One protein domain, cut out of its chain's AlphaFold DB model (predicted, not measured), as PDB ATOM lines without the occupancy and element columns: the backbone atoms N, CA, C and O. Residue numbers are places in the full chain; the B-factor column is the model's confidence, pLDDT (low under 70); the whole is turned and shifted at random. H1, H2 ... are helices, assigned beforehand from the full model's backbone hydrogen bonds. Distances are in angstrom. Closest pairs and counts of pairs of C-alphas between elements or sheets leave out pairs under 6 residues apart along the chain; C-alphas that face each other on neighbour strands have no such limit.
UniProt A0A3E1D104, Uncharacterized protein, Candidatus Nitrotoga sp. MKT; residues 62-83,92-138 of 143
ATOM      1  N   TRP A  62     136.885 143.574 138.462       87.69
ATOM      2  CA  TRP A  62     136.328 142.463 139.241       87.69
ATOM      3  C   TRP A  62     136.697 141.099 138.647       87.69
ATOM      4  O   TRP A  62     136.938 140.164 139.403       87.69
ATOM      5  N   PHE A  63     136.797 140.986 137.315       85.25
ATOM      6  CA  PHE A  63     137.168 139.739 136.645       85.25
ATOM      7  C   PHE A  63     138.599 139.344 137.010       85.25
ATOM      8  O   PHE A  63     138.844 138.211 137.409       85.25
ATOM      9  N   ILE A  64     139.518 140.316 136.996       87.06
ATOM     10  CA  ILE A  64     140.901 140.130 137.458       87.06
ATOM     11  C   ILE A  64     140.914 139.699 138.931       87.06
ATOM     12  O   ILE A  64     141.625 138.762 139.292       87.06
ATOM     13  N   GLY A  65     140.095 140.337 139.773       90.25
ATOM     14  CA  GLY A  65     139.941 139.962 141.180       90.25
ATOM     15  C   GLY A  65     139.493 138.508 141.367       90.25
ATOM     16  O   GLY A  65     140.096 137.780 142.154       90.25
ATOM     17  N   VAL A  66     138.495 138.056 140.600       92.44
ATOM     18  CA  VAL A  66     138.023 136.661 140.615       92.44
ATOM     19  C   VAL A  66     139.115 135.703 140.139       92.44
ATOM     20  O   VAL A  66     139.344 134.683 140.784       92.44
ATOM     21  N   THR A  67     139.841 136.030 139.066       89.81
ATOM     22  CA  THR A  67     140.954 135.204 138.573       89.81
ATOM     23  C   THR A  67     142.042 135.024 139.631       89.81
ATOM     24  O   THR A  67     142.486 133.902 139.866       89.81
ATOM     25  N   VAL A  68     142.447 136.104 140.309       91.75
ATOM     26  CA  VAL A  68     143.449 136.040 141.385       91.75
ATOM     27  C   VAL A  68     142.936 135.205 142.560       91.75
ATOM     28  O   VAL A  68     143.676 134.370 143.076       91.75
ATOM     29  N   ALA A  69     141.671 135.370 142.953       93.94
ATOM     30  CA  ALA A  69     141.074 134.577 144.025       93.94
ATOM     31  C   ALA A  69     141.072 133.073 143.695       93.94
ATOM     32  O   ALA A  69     141.491 132.262 144.519       93.94
ATOM     33  N   VAL A  70     140.670 132.699 142.476       95.00
ATOM     34  CA  VAL A  70     140.685 131.301 142.016       95.00
ATOM     35  C   VAL A  70     142.109 130.742 141.980       95.00
ATOM     36  O   VAL A  70     142.324 129.617 142.426       95.00
ATOM     37  N   LEU A  71     143.094 131.524 141.521       91.88
ATOM     38  CA  LEU A  71     144.502 131.115 141.539       91.88
ATOM     39  C   LEU A  71     145.002 130.847 142.962       91.88
ATOM     40  O   LEU A  71     145.643 129.826 143.191       91.88
ATOM     41  N   LEU A  72     144.680 131.709 143.928       91.50
ATOM     42  CA  LEU A  72     145.061 131.499 145.328       91.50
ATOM     43  C   LEU A  72     144.404 130.252 145.924       91.50
ATOM     44  O   LEU A  72     145.066 129.503 146.639       91.50
ATOM     45  N   VAL A  73     143.134 129.995 145.603       93.44
ATOM     46  CA  VAL A  73     142.443 128.767 146.025       93.44
ATOM     47  C   VAL A  73     143.101 127.532 145.406       93.44
ATOM     48  O   VAL A  73     143.349 126.564 146.118       93.44
ATOM     49  N   ALA A  74     143.436 127.564 144.114       88.81
ATOM     50  CA  ALA A  74     144.105 126.458 143.427       88.81
ATOM     51  C   ALA A  74     145.497 126.166 144.010       88.81
ATOM     52  O   ALA A  74     145.836 125.012 144.274       88.81
ATOM     53  N   VAL A  75     146.283 127.216 144.262       86.56
ATOM     54  CA  VAL A  75     147.584 127.147 144.945       86.56
ATOM     55  C   VAL A  75     147.414 126.583 146.353       86.56
ATOM     56  O   VAL A  75     148.154 125.686 146.743       86.56
ATOM     57  N   GLY A  76     146.401 127.040 147.090       86.69
ATOM     58  CA  GLY A  76     146.057 126.506 148.402       86.69
ATOM     59  C   GLY A  76     145.769 125.004 148.346       86.69
ATOM     60  O   GLY A  76     146.424 124.215 149.013       86.69
ATOM     61  N   LEU A  77     144.845 124.572 147.492       87.50
ATOM     62  CA  LEU A  77     144.483 123.156 147.370       87.50
ATOM     63  C   LEU A  77     145.632 122.261 146.880       87.50
ATOM     64  O   LEU A  77     145.576 121.051 147.080       87.50
ATOM     65  N   SER A  78     146.660 122.843 146.261       81.88
ATOM     66  CA  SER A  78     147.853 122.120 145.814       81.88
ATOM     67  C   SER A  78     148.799 121.762 146.965       81.88
ATOM     68  O   SER A  78     149.586 120.826 146.829       81.88
ATOM     69  N   PHE A  79     148.726 122.460 148.106       85.00
ATOM     70  CA  PHE A  79     149.493 122.081 149.290       85.00
ATOM     71  C   PHE A  79     148.858 120.872 149.991       85.00
ATOM     72  O   PHE A  79     147.629 120.762 150.060       85.00
ATOM     73  N   PRO A  80     149.669 119.981 150.587       80.69
ATOM     74  CA  PRO A  80     149.187 118.817 151.324       80.69
ATOM     75  C   PRO A  80     148.636 119.212 152.709       80.69
ATOM     76  O   PRO A  80     149.056 118.677 153.734       80.69
ATOM     77  N   PHE A  81     147.681 120.150 152.761       80.88
ATOM     78  CA  PHE A  81     147.073 120.664 153.999       80.88
ATOM     79  C   PHE A  81     146.420 119.572 154.855       80.88
ATOM     80  O   PHE A  81     146.327 119.708 156.071       80.88
ATOM     81  N   TRP A  82     146.003 118.476 154.223       82.06
ATOM     82  CA  TRP A  82     145.366 117.323 154.863       82.06
ATOM     83  C   TRP A  82     146.360 116.213 155.240       82.06
ATOM     84  O   TRP A  82     145.951 115.135 155.666       82.06
ATOM     85  N   GLY A  83     147.661 116.480 155.106       79.75
ATOM     86  CA  GLY A  83     148.731 115.525 155.359       79.75
ATOM     87  C   GLY A  83     149.122 114.714 154.123       79.75
ATOM     88  O   GLY A  83     148.388 114.613 153.139       79.75
ATOM     89  N   TRP A  92     157.045 120.786 150.421       77.12
ATOM     90  CA  TRP A  92     155.910 121.696 150.248       77.12
ATOM     91  C   TRP A  92     156.116 122.688 149.099       77.12
ATOM     92  O   TRP A  92     155.149 123.105 148.472       77.12
ATOM     93  N   VAL A  93     157.367 123.071 148.835       83.19
ATOM     94  CA  VAL A  93     157.751 123.974 147.749       83.19
ATOM     95  C   VAL A  93     158.863 123.308 146.954       83.19
ATOM     96  O   VAL A  93     159.891 122.929 147.517       83.19
ATOM     97  N   ASP A  94     158.659 123.187 145.648       87.44
ATOM     98  CA  ASP A  94     159.638 122.665 144.705       87.44
ATOM     99  C   ASP A  94     159.995 123.710 143.633       87.44
ATOM    100  O   ASP A  94     159.413 124.797 143.542       87.44
ATOM    101  N   TRP A  95     160.984 123.383 142.803       88.81
ATOM    102  CA  TRP A  95     161.361 124.215 141.658       88.81
ATOM    103  C   TRP A  95     160.236 124.355 140.626       88.81
ATOM    104  O   TRP A  95     160.163 125.377 139.944       88.81
ATOM    105  N   GLY A  96     159.341 123.371 140.539       87.12
ATOM    106  CA  GLY A  96     158.141 123.432 139.710       87.12
ATOM    107  C   GLY A  96     157.206 124.559 140.142       87.12
ATOM    108  O   GLY A  96     156.666 125.248 139.284       87.12
ATOM    109  N   PHE A  97     157.094 124.832 141.441       86.44
ATOM    110  CA  PHE A  97     156.306 125.934 141.989       86.44
ATOM    111  C   PHE A  97     156.863 127.299 141.577       86.44
ATOM    112  O   PHE A  97     156.111 128.187 141.172       86.44
ATOM    113  N   ILE A  98     158.190 127.457 141.620       89.94
ATOM    114  CA  ILE A  98     158.860 128.683 141.163       89.94
ATOM    115  C   ILE A  98     158.660 128.871 139.655       89.94
ATOM    116  O   ILE A  98     158.302 129.962 139.210       89.94
ATOM    117  N   ILE A  99     158.831 127.802 138.870       93.44
ATOM    118  CA  ILE A  99     158.608 127.821 137.418       93.44
ATOM    119  C   ILE A  99     157.144 128.139 137.095       93.44
ATOM    120  O   ILE A  99     156.880 128.942 136.204       93.44
ATOM    121  N   ALA A 100     156.190 127.569 137.831       88.75
ATOM    122  CA  ALA A 100     154.766 127.826 137.654       88.75
ATOM    123  C   ALA A 100     154.420 129.290 137.947       88.75
ATOM    124  O   ALA A 100     153.712 129.921 137.162       88.75
ATOM    125  N   LEU A 101     154.960 129.863 139.028       89.75
ATOM    126  CA  LEU A 101     154.749 131.270 139.366       89.75
ATOM    127  C   LEU A 101     155.307 132.193 138.274       89.75
ATOM    128  O   LEU A 101     154.640 133.140 137.855       89.75
ATOM    129  N   PHE A 102     156.505 131.882 137.771       95.44
ATOM    130  CA  PHE A 102     157.105 132.600 136.651       95.44
ATOM    131  C   PHE A 102     156.260 132.479 135.378       95.44
ATOM    132  O   PHE A 102     156.011 133.480 134.712       95.44
ATOM    133  N   TYR A 103     155.769 131.279 135.061       91.75
ATOM    134  CA  TYR A 103     154.929 131.028 133.892       91.75
ATOM    135  C   TYR A 103     153.621 131.826 133.950       91.75
ATOM    136  O   TYR A 103     153.262 132.499 132.984       91.75
ATOM    137  N   VAL A 104     152.941 131.827 135.102       91.25
ATOM    138  CA  VAL A 104     151.719 132.618 135.319       91.25
ATOM    139  C   VAL A 104     152.008 134.114 135.203       91.25
ATOM    140  O   VAL A 104     151.241 134.830 134.558       91.25
ATOM    141  N   ALA A 105     153.113 134.600 135.776       92.94
ATOM    142  CA  ALA A 105     153.505 136.004 135.676       92.94
ATOM    143  C   ALA A 105     153.815 136.412 134.226       92.94
ATOM    144  O   ALA A 105     153.311 137.433 133.758       92.94
ATOM    145  N   ALA A 106     154.579 135.596 133.495       95.94
ATOM    146  CA  ALA A 106     154.923 135.832 132.096       95.94
ATOM    147  C   ALA A 106     153.681 135.809 131.193       95.94
ATOM    148  O   ALA A 106     153.490 136.719 130.387       95.94
ATOM    149  N   GLY A 107     152.792 134.826 131.370       92.62
ATOM    150  CA  GLY A 107     151.521 134.749 130.648       92.62
ATOM    151  C   GLY A 107     150.606 135.935 130.959       92.62
ATOM    152  O   GLY A 107     150.051 136.545 130.048       92.62
ATOM    153  N   SER A 108     150.512 136.334 132.230       88.38
ATOM    154  CA  SER A 108     149.733 137.508 132.644       88.38
ATOM    155  C   SER A 108     150.289 138.799 132.040       88.38
ATOM    156  O   SER A 108     149.524 139.644 131.575       88.38
ATOM    157  N   ALA A 109     151.616 138.950 132.008       90.94
ATOM    158  CA  ALA A 109     152.283 140.081 131.371       90.94
ATOM    159  C   ALA A 109     152.048 140.095 129.855       90.94
ATOM    160  O   ALA A 109     151.745 141.150 129.304       90.94
ATOM    161  N   PHE A 110     152.115 138.937 129.197       92.81
ATOM    162  CA  PHE A 110     151.835 138.795 127.771       92.81
ATOM    163  C   PHE A 110     150.386 139.159 127.428       92.81
ATOM    164  O   PHE A 110     150.150 139.976 126.541       92.81
ATOM    165  N   VAL A 111     149.412 138.623 128.168       86.69
ATOM    166  CA  VAL A 111     147.993 138.961 127.986       86.69
ATOM    167  C   VAL A 111     147.770 140.450 128.229       86.69
ATOM    168  O   VAL A 111     147.133 141.107 127.413       86.69
ATOM    169  N   ARG A 112     148.337 141.018 129.300       83.50
ATOM    170  CA  ARG A 112     148.250 142.459 129.574       83.50
ATOM    171  C   ARG A 112     148.865 143.292 128.452       83.50
ATOM    172  O   ARG A 112     148.304 144.324 128.100       83.50
ATOM    173  N   PHE A 113     149.997 142.864 127.903       87.12
ATOM    174  CA  PHE A 113     150.644 143.522 126.776       87.12
ATOM    175  C   PHE A 113     149.753 143.494 125.532       87.12
ATOM    176  O   PHE A 113     149.504 144.547 124.963       87.12
ATOM    177  N   MET A 114     149.201 142.334 125.163       82.19
ATOM    178  CA  MET A 114     148.284 142.195 124.025       82.19
ATOM    179  C   MET A 114     147.007 143.020 124.220       82.19
ATOM    180  O   MET A 114     146.624 143.785 123.343       82.19
ATOM    181  N   VAL A 115     146.376 142.939 125.393       77.00
ATOM    182  CA  VAL A 115     145.174 143.723 125.715       77.00
ATOM    183  C   VAL A 115     145.459 145.224 125.658       77.00
ATOM    184  O   VAL A 115     144.627 145.976 125.168       77.00
ATOM    185  N   ASN A 116     146.628 145.675 126.112       75.12
ATOM    186  CA  ASN A 116     147.007 147.084 126.006       75.12
ATOM    187  C   ASN A 116     147.402 147.490 124.580       75.12
ATOM    188  O   ASN A 116     147.182 148.636 124.212       75.12
ATOM    189  N   LEU A 117     147.973 146.591 123.779       73.44
ATOM    190  CA  LEU A 117     148.336 146.864 122.387       73.44
ATOM    191  C   LEU A 117     147.091 147.008 121.503       73.44
ATOM    192  O   LEU A 117     147.033 147.913 120.680       73.44
ATOM    193  N   TYR A 118     146.096 146.140 121.700       63.06
ATOM    194  CA  TYR A 118     144.856 146.123 120.918       63.06
ATOM    195  C   TYR A 118     143.728 146.969 121.526       63.06
ATOM    196  O   TYR A 118     142.796 147.332 120.822       63.06
ATOM    197  N   GLY A 119     143.787 147.274 122.826       55.62
ATOM    198  CA  GLY A 119     142.781 148.068 123.544       55.62
ATOM    199  C   GLY A 119     143.215 149.494 123.887       55.62
ATOM    200  O   GLY A 119     142.443 150.243 124.480       55.62
ATOM    201  N   SER A 120     144.450 149.882 123.572       48.31
ATOM    202  CA  SER A 120     144.886 151.277 123.633       48.31
ATOM    203  C   SER A 120     144.986 151.795 122.208       48.31
ATOM    204  O   SER A 120     145.516 151.111 121.336       48.31
ATOM    205  N   SER A 121     144.565 153.035 121.984       50.91
ATOM    206  CA  SER A 121     144.667 153.762 120.712       50.91
ATOM    207  C   SER A 121     146.115 154.028 120.238       50.91
ATOM    208  O   SER A 121     146.391 154.956 119.488       50.91
ATOM    209  N   ILE A 122     147.087 153.212 120.654       47.94
ATOM    210  CA  ILE A 122     148.442 153.179 120.088       47.94
ATOM    211  C   ILE A 122     148.416 152.544 118.681       47.94
ATOM    212  O   ILE A 122     149.327 152.773 117.893       47.94
ATOM    213  N   GLY A 123     147.336 151.832 118.334       46.25
ATOM    214  CA  GLY A 123     146.967 151.475 116.959       46.25
ATOM    215  C   GLY A 123     146.102 152.515 116.227       46.25
ATOM    216  O   GLY A 123     145.541 152.181 115.192       46.25
ATOM    217  N   GLY A 124     145.977 153.742 116.750       42.59
ATOM    218  CA  GLY A 124     145.189 154.819 116.146       42.59
ATOM    219  C   GLY A 124     144.276 155.498 117.160       42.59
ATOM    220  O   GLY A 124     143.168 155.044 117.419       42.59
ATOM    221  N   THR A 125     144.721 156.613 117.739       42.84
ATOM    222  CA  THR A 125     143.794 157.614 118.272       42.84
ATOM    223  C   THR A 125     143.114 158.222 117.057       42.84
ATOM    224  O   THR A 125     143.711 159.058 116.385       42.84
ATOM    225  N   LEU A 126     141.910 157.756 116.730       49.72
ATOM    226  CA  LEU A 126     141.057 158.428 115.758       49.72
ATOM    227  C   LEU A 126     140.712 159.817 116.317       49.72
ATOM    228  O   LEU A 126     140.363 159.957 117.491       49.72
ATOM    229  N   ASP A 127     140.832 160.850 115.483       52.72
ATOM    230  CA  ASP A 127     140.637 162.267 115.838       52.72
ATOM    231  C   ASP A 127     139.246 162.595 116.438       52.72
ATOM    232  O   ASP A 127     139.039 163.687 116.971       52.72
ATOM    233  N   SER A 128     138.304 161.646 116.434       52.31
ATOM    234  CA  SER A 128     136.953 161.773 116.999       52.31
ATOM    235  C   SER A 128     136.903 161.971 118.523       52.31
ATOM    236  O   SER A 128     135.908 162.484 119.036       52.31
ATOM    237  N   ASP A 129     137.970 161.653 119.265       49.19
ATOM    238  CA  ASP A 129     137.993 161.792 120.735       49.19
ATOM    239  C   ASP A 129     138.112 163.251 121.225       49.19
ATOM    240  O   ASP A 129     137.869 163.550 122.400       49.19
ATOM    241  N   LYS A 130     138.455 164.199 120.341       53.78
ATOM    242  CA  LYS A 130     138.489 165.628 120.701       53.78
ATOM    243  C   LYS A 130     137.093 166.239 120.831       53.78
ATOM    244  O   LYS A 130     136.914 167.136 121.651       53.78
ATOM    245  N   ASN A 131     136.100 165.722 120.106       50.31
ATOM    246  CA  ASN A 131     134.792 166.373 120.001       50.31
ATOM    247  C   ASN A 131     133.935 166.223 121.280       50.31
ATOM    248  O   ASN A 131     133.122 167.082 121.611       50.31
ATOM    249  N   ASN A 132     134.168 165.178 122.083       50.91
ATOM    250  CA  ASN A 132     133.401 164.947 123.317       50.91
ATOM    251  C   ASN A 132     133.837 165.869 124.483       50.91
ATOM    252  O   ASN A 132     133.081 166.115 125.427       50.91
ATOM    253  N   LYS A 133     135.054 166.429 124.424       52.91
ATOM    254  CA  LYS A 133     135.545 167.355 125.460       52.91
ATOM    255  C   LYS A 133     135.043 168.786 125.292       52.91
ATOM    256  O   LYS A 133     134.912 169.473 126.298       52.91
ATOM    257  N   GLU A 134     134.735 169.227 124.075       54.62
ATOM    258  CA  GLU A 134     134.191 170.576 123.855       54.62
ATOM    259  C   GLU A 134     132.702 170.644 124.218       54.62
ATOM    260  O   GLU A 134     132.293 171.530 124.969       54.62
ATOM    261  N   GLN A 135     131.914 169.627 123.848       52.88
ATOM    262  CA  GLN A 135     130.477 169.584 124.148       52.88
ATOM    263  C   GLN A 135     130.157 169.536 125.654       52.88
ATOM    264  O   GLN A 135     129.160 170.092 126.112       52.88
ATOM    265  N   SER A 136     131.015 168.893 126.451       52.19
ATOM    266  CA  SER A 136     130.852 168.805 127.909       52.19
ATOM    267  C   SER A 136     131.307 170.068 128.655       52.19
ATOM    268  O   SER A 136     130.871 170.297 129.789       52.19
ATOM    269  N   HIS A 137     132.132 170.909 128.023       52.06
ATOM    270  CA  HIS A 137     132.558 172.195 128.574       52.06
ATOM    271  C   HIS A 137     131.548 173.317 128.292       52.06
ATOM    272  O   HIS A 137     131.338 174.155 129.167       52.06
ATOM    273  N   GLU A 138     130.873 173.308 127.137       54.62
ATOM    274  CA  GLU A 138     129.818 174.288 126.829       54.62
ATOM    275  C   GLU A 138     128.554 174.074 127.677       54.62
ATOM    276  O   GLU A 138     128.022 175.029 128.239       54.62
TER     277      GLU A 138
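What this domain is: This is residues 62 to 83 and 92 to 138 of the 143 residues of an uncharacterized protein of Candidatus Nitrotoga sp. MKT (UniProt A0A3E1D104). A long helix, H2, and a shorter one, H1, run side by side in opposite directions with a gap between them; beyond the far end of H2 a short link leads to H3, which turns aside as a loose end arm. The printed part has 69 residues with three named helices, H1, H2, H3 in chain order, and no named strand: all helix. It is an extended rod, radius of gyration of the C-alphas 20.6 A, spanning 68 by 23 by 12 A.

How they stand to each other: Start at H2, residues 95 to 119; it is apart from H1, residues 62 to 78, and from H3, residues 127 to 138. H1 and H3 are also apart. Residues 105 to 138 stand free. In H1 and H2 every O i to N i+4 pair is within hydrogen-bond range; in H3 1 of 8 is, beside 4 of 9 O i to N i+3 pairs.

Where its parts are: Find C-alpha 95 at (161.361, 124.215, 141.658); H2 runs 35.2 A from there. H1 starts at C-alpha 62, (136.328, 142.463, 139.241), and covers 24.3 A. H3 covers 19.6 A, ending at C-alpha 138, (129.818, 174.288, 126.829).

The domain as a whole: The farthest C-alphas, Gly 83 and Glu 138, are 68.0 A apart. Residues 84 to 91 are cut out; C-alphas 83 and 92 are 10.8 A apart. Residues 118 to 138 have pLDDT under 70.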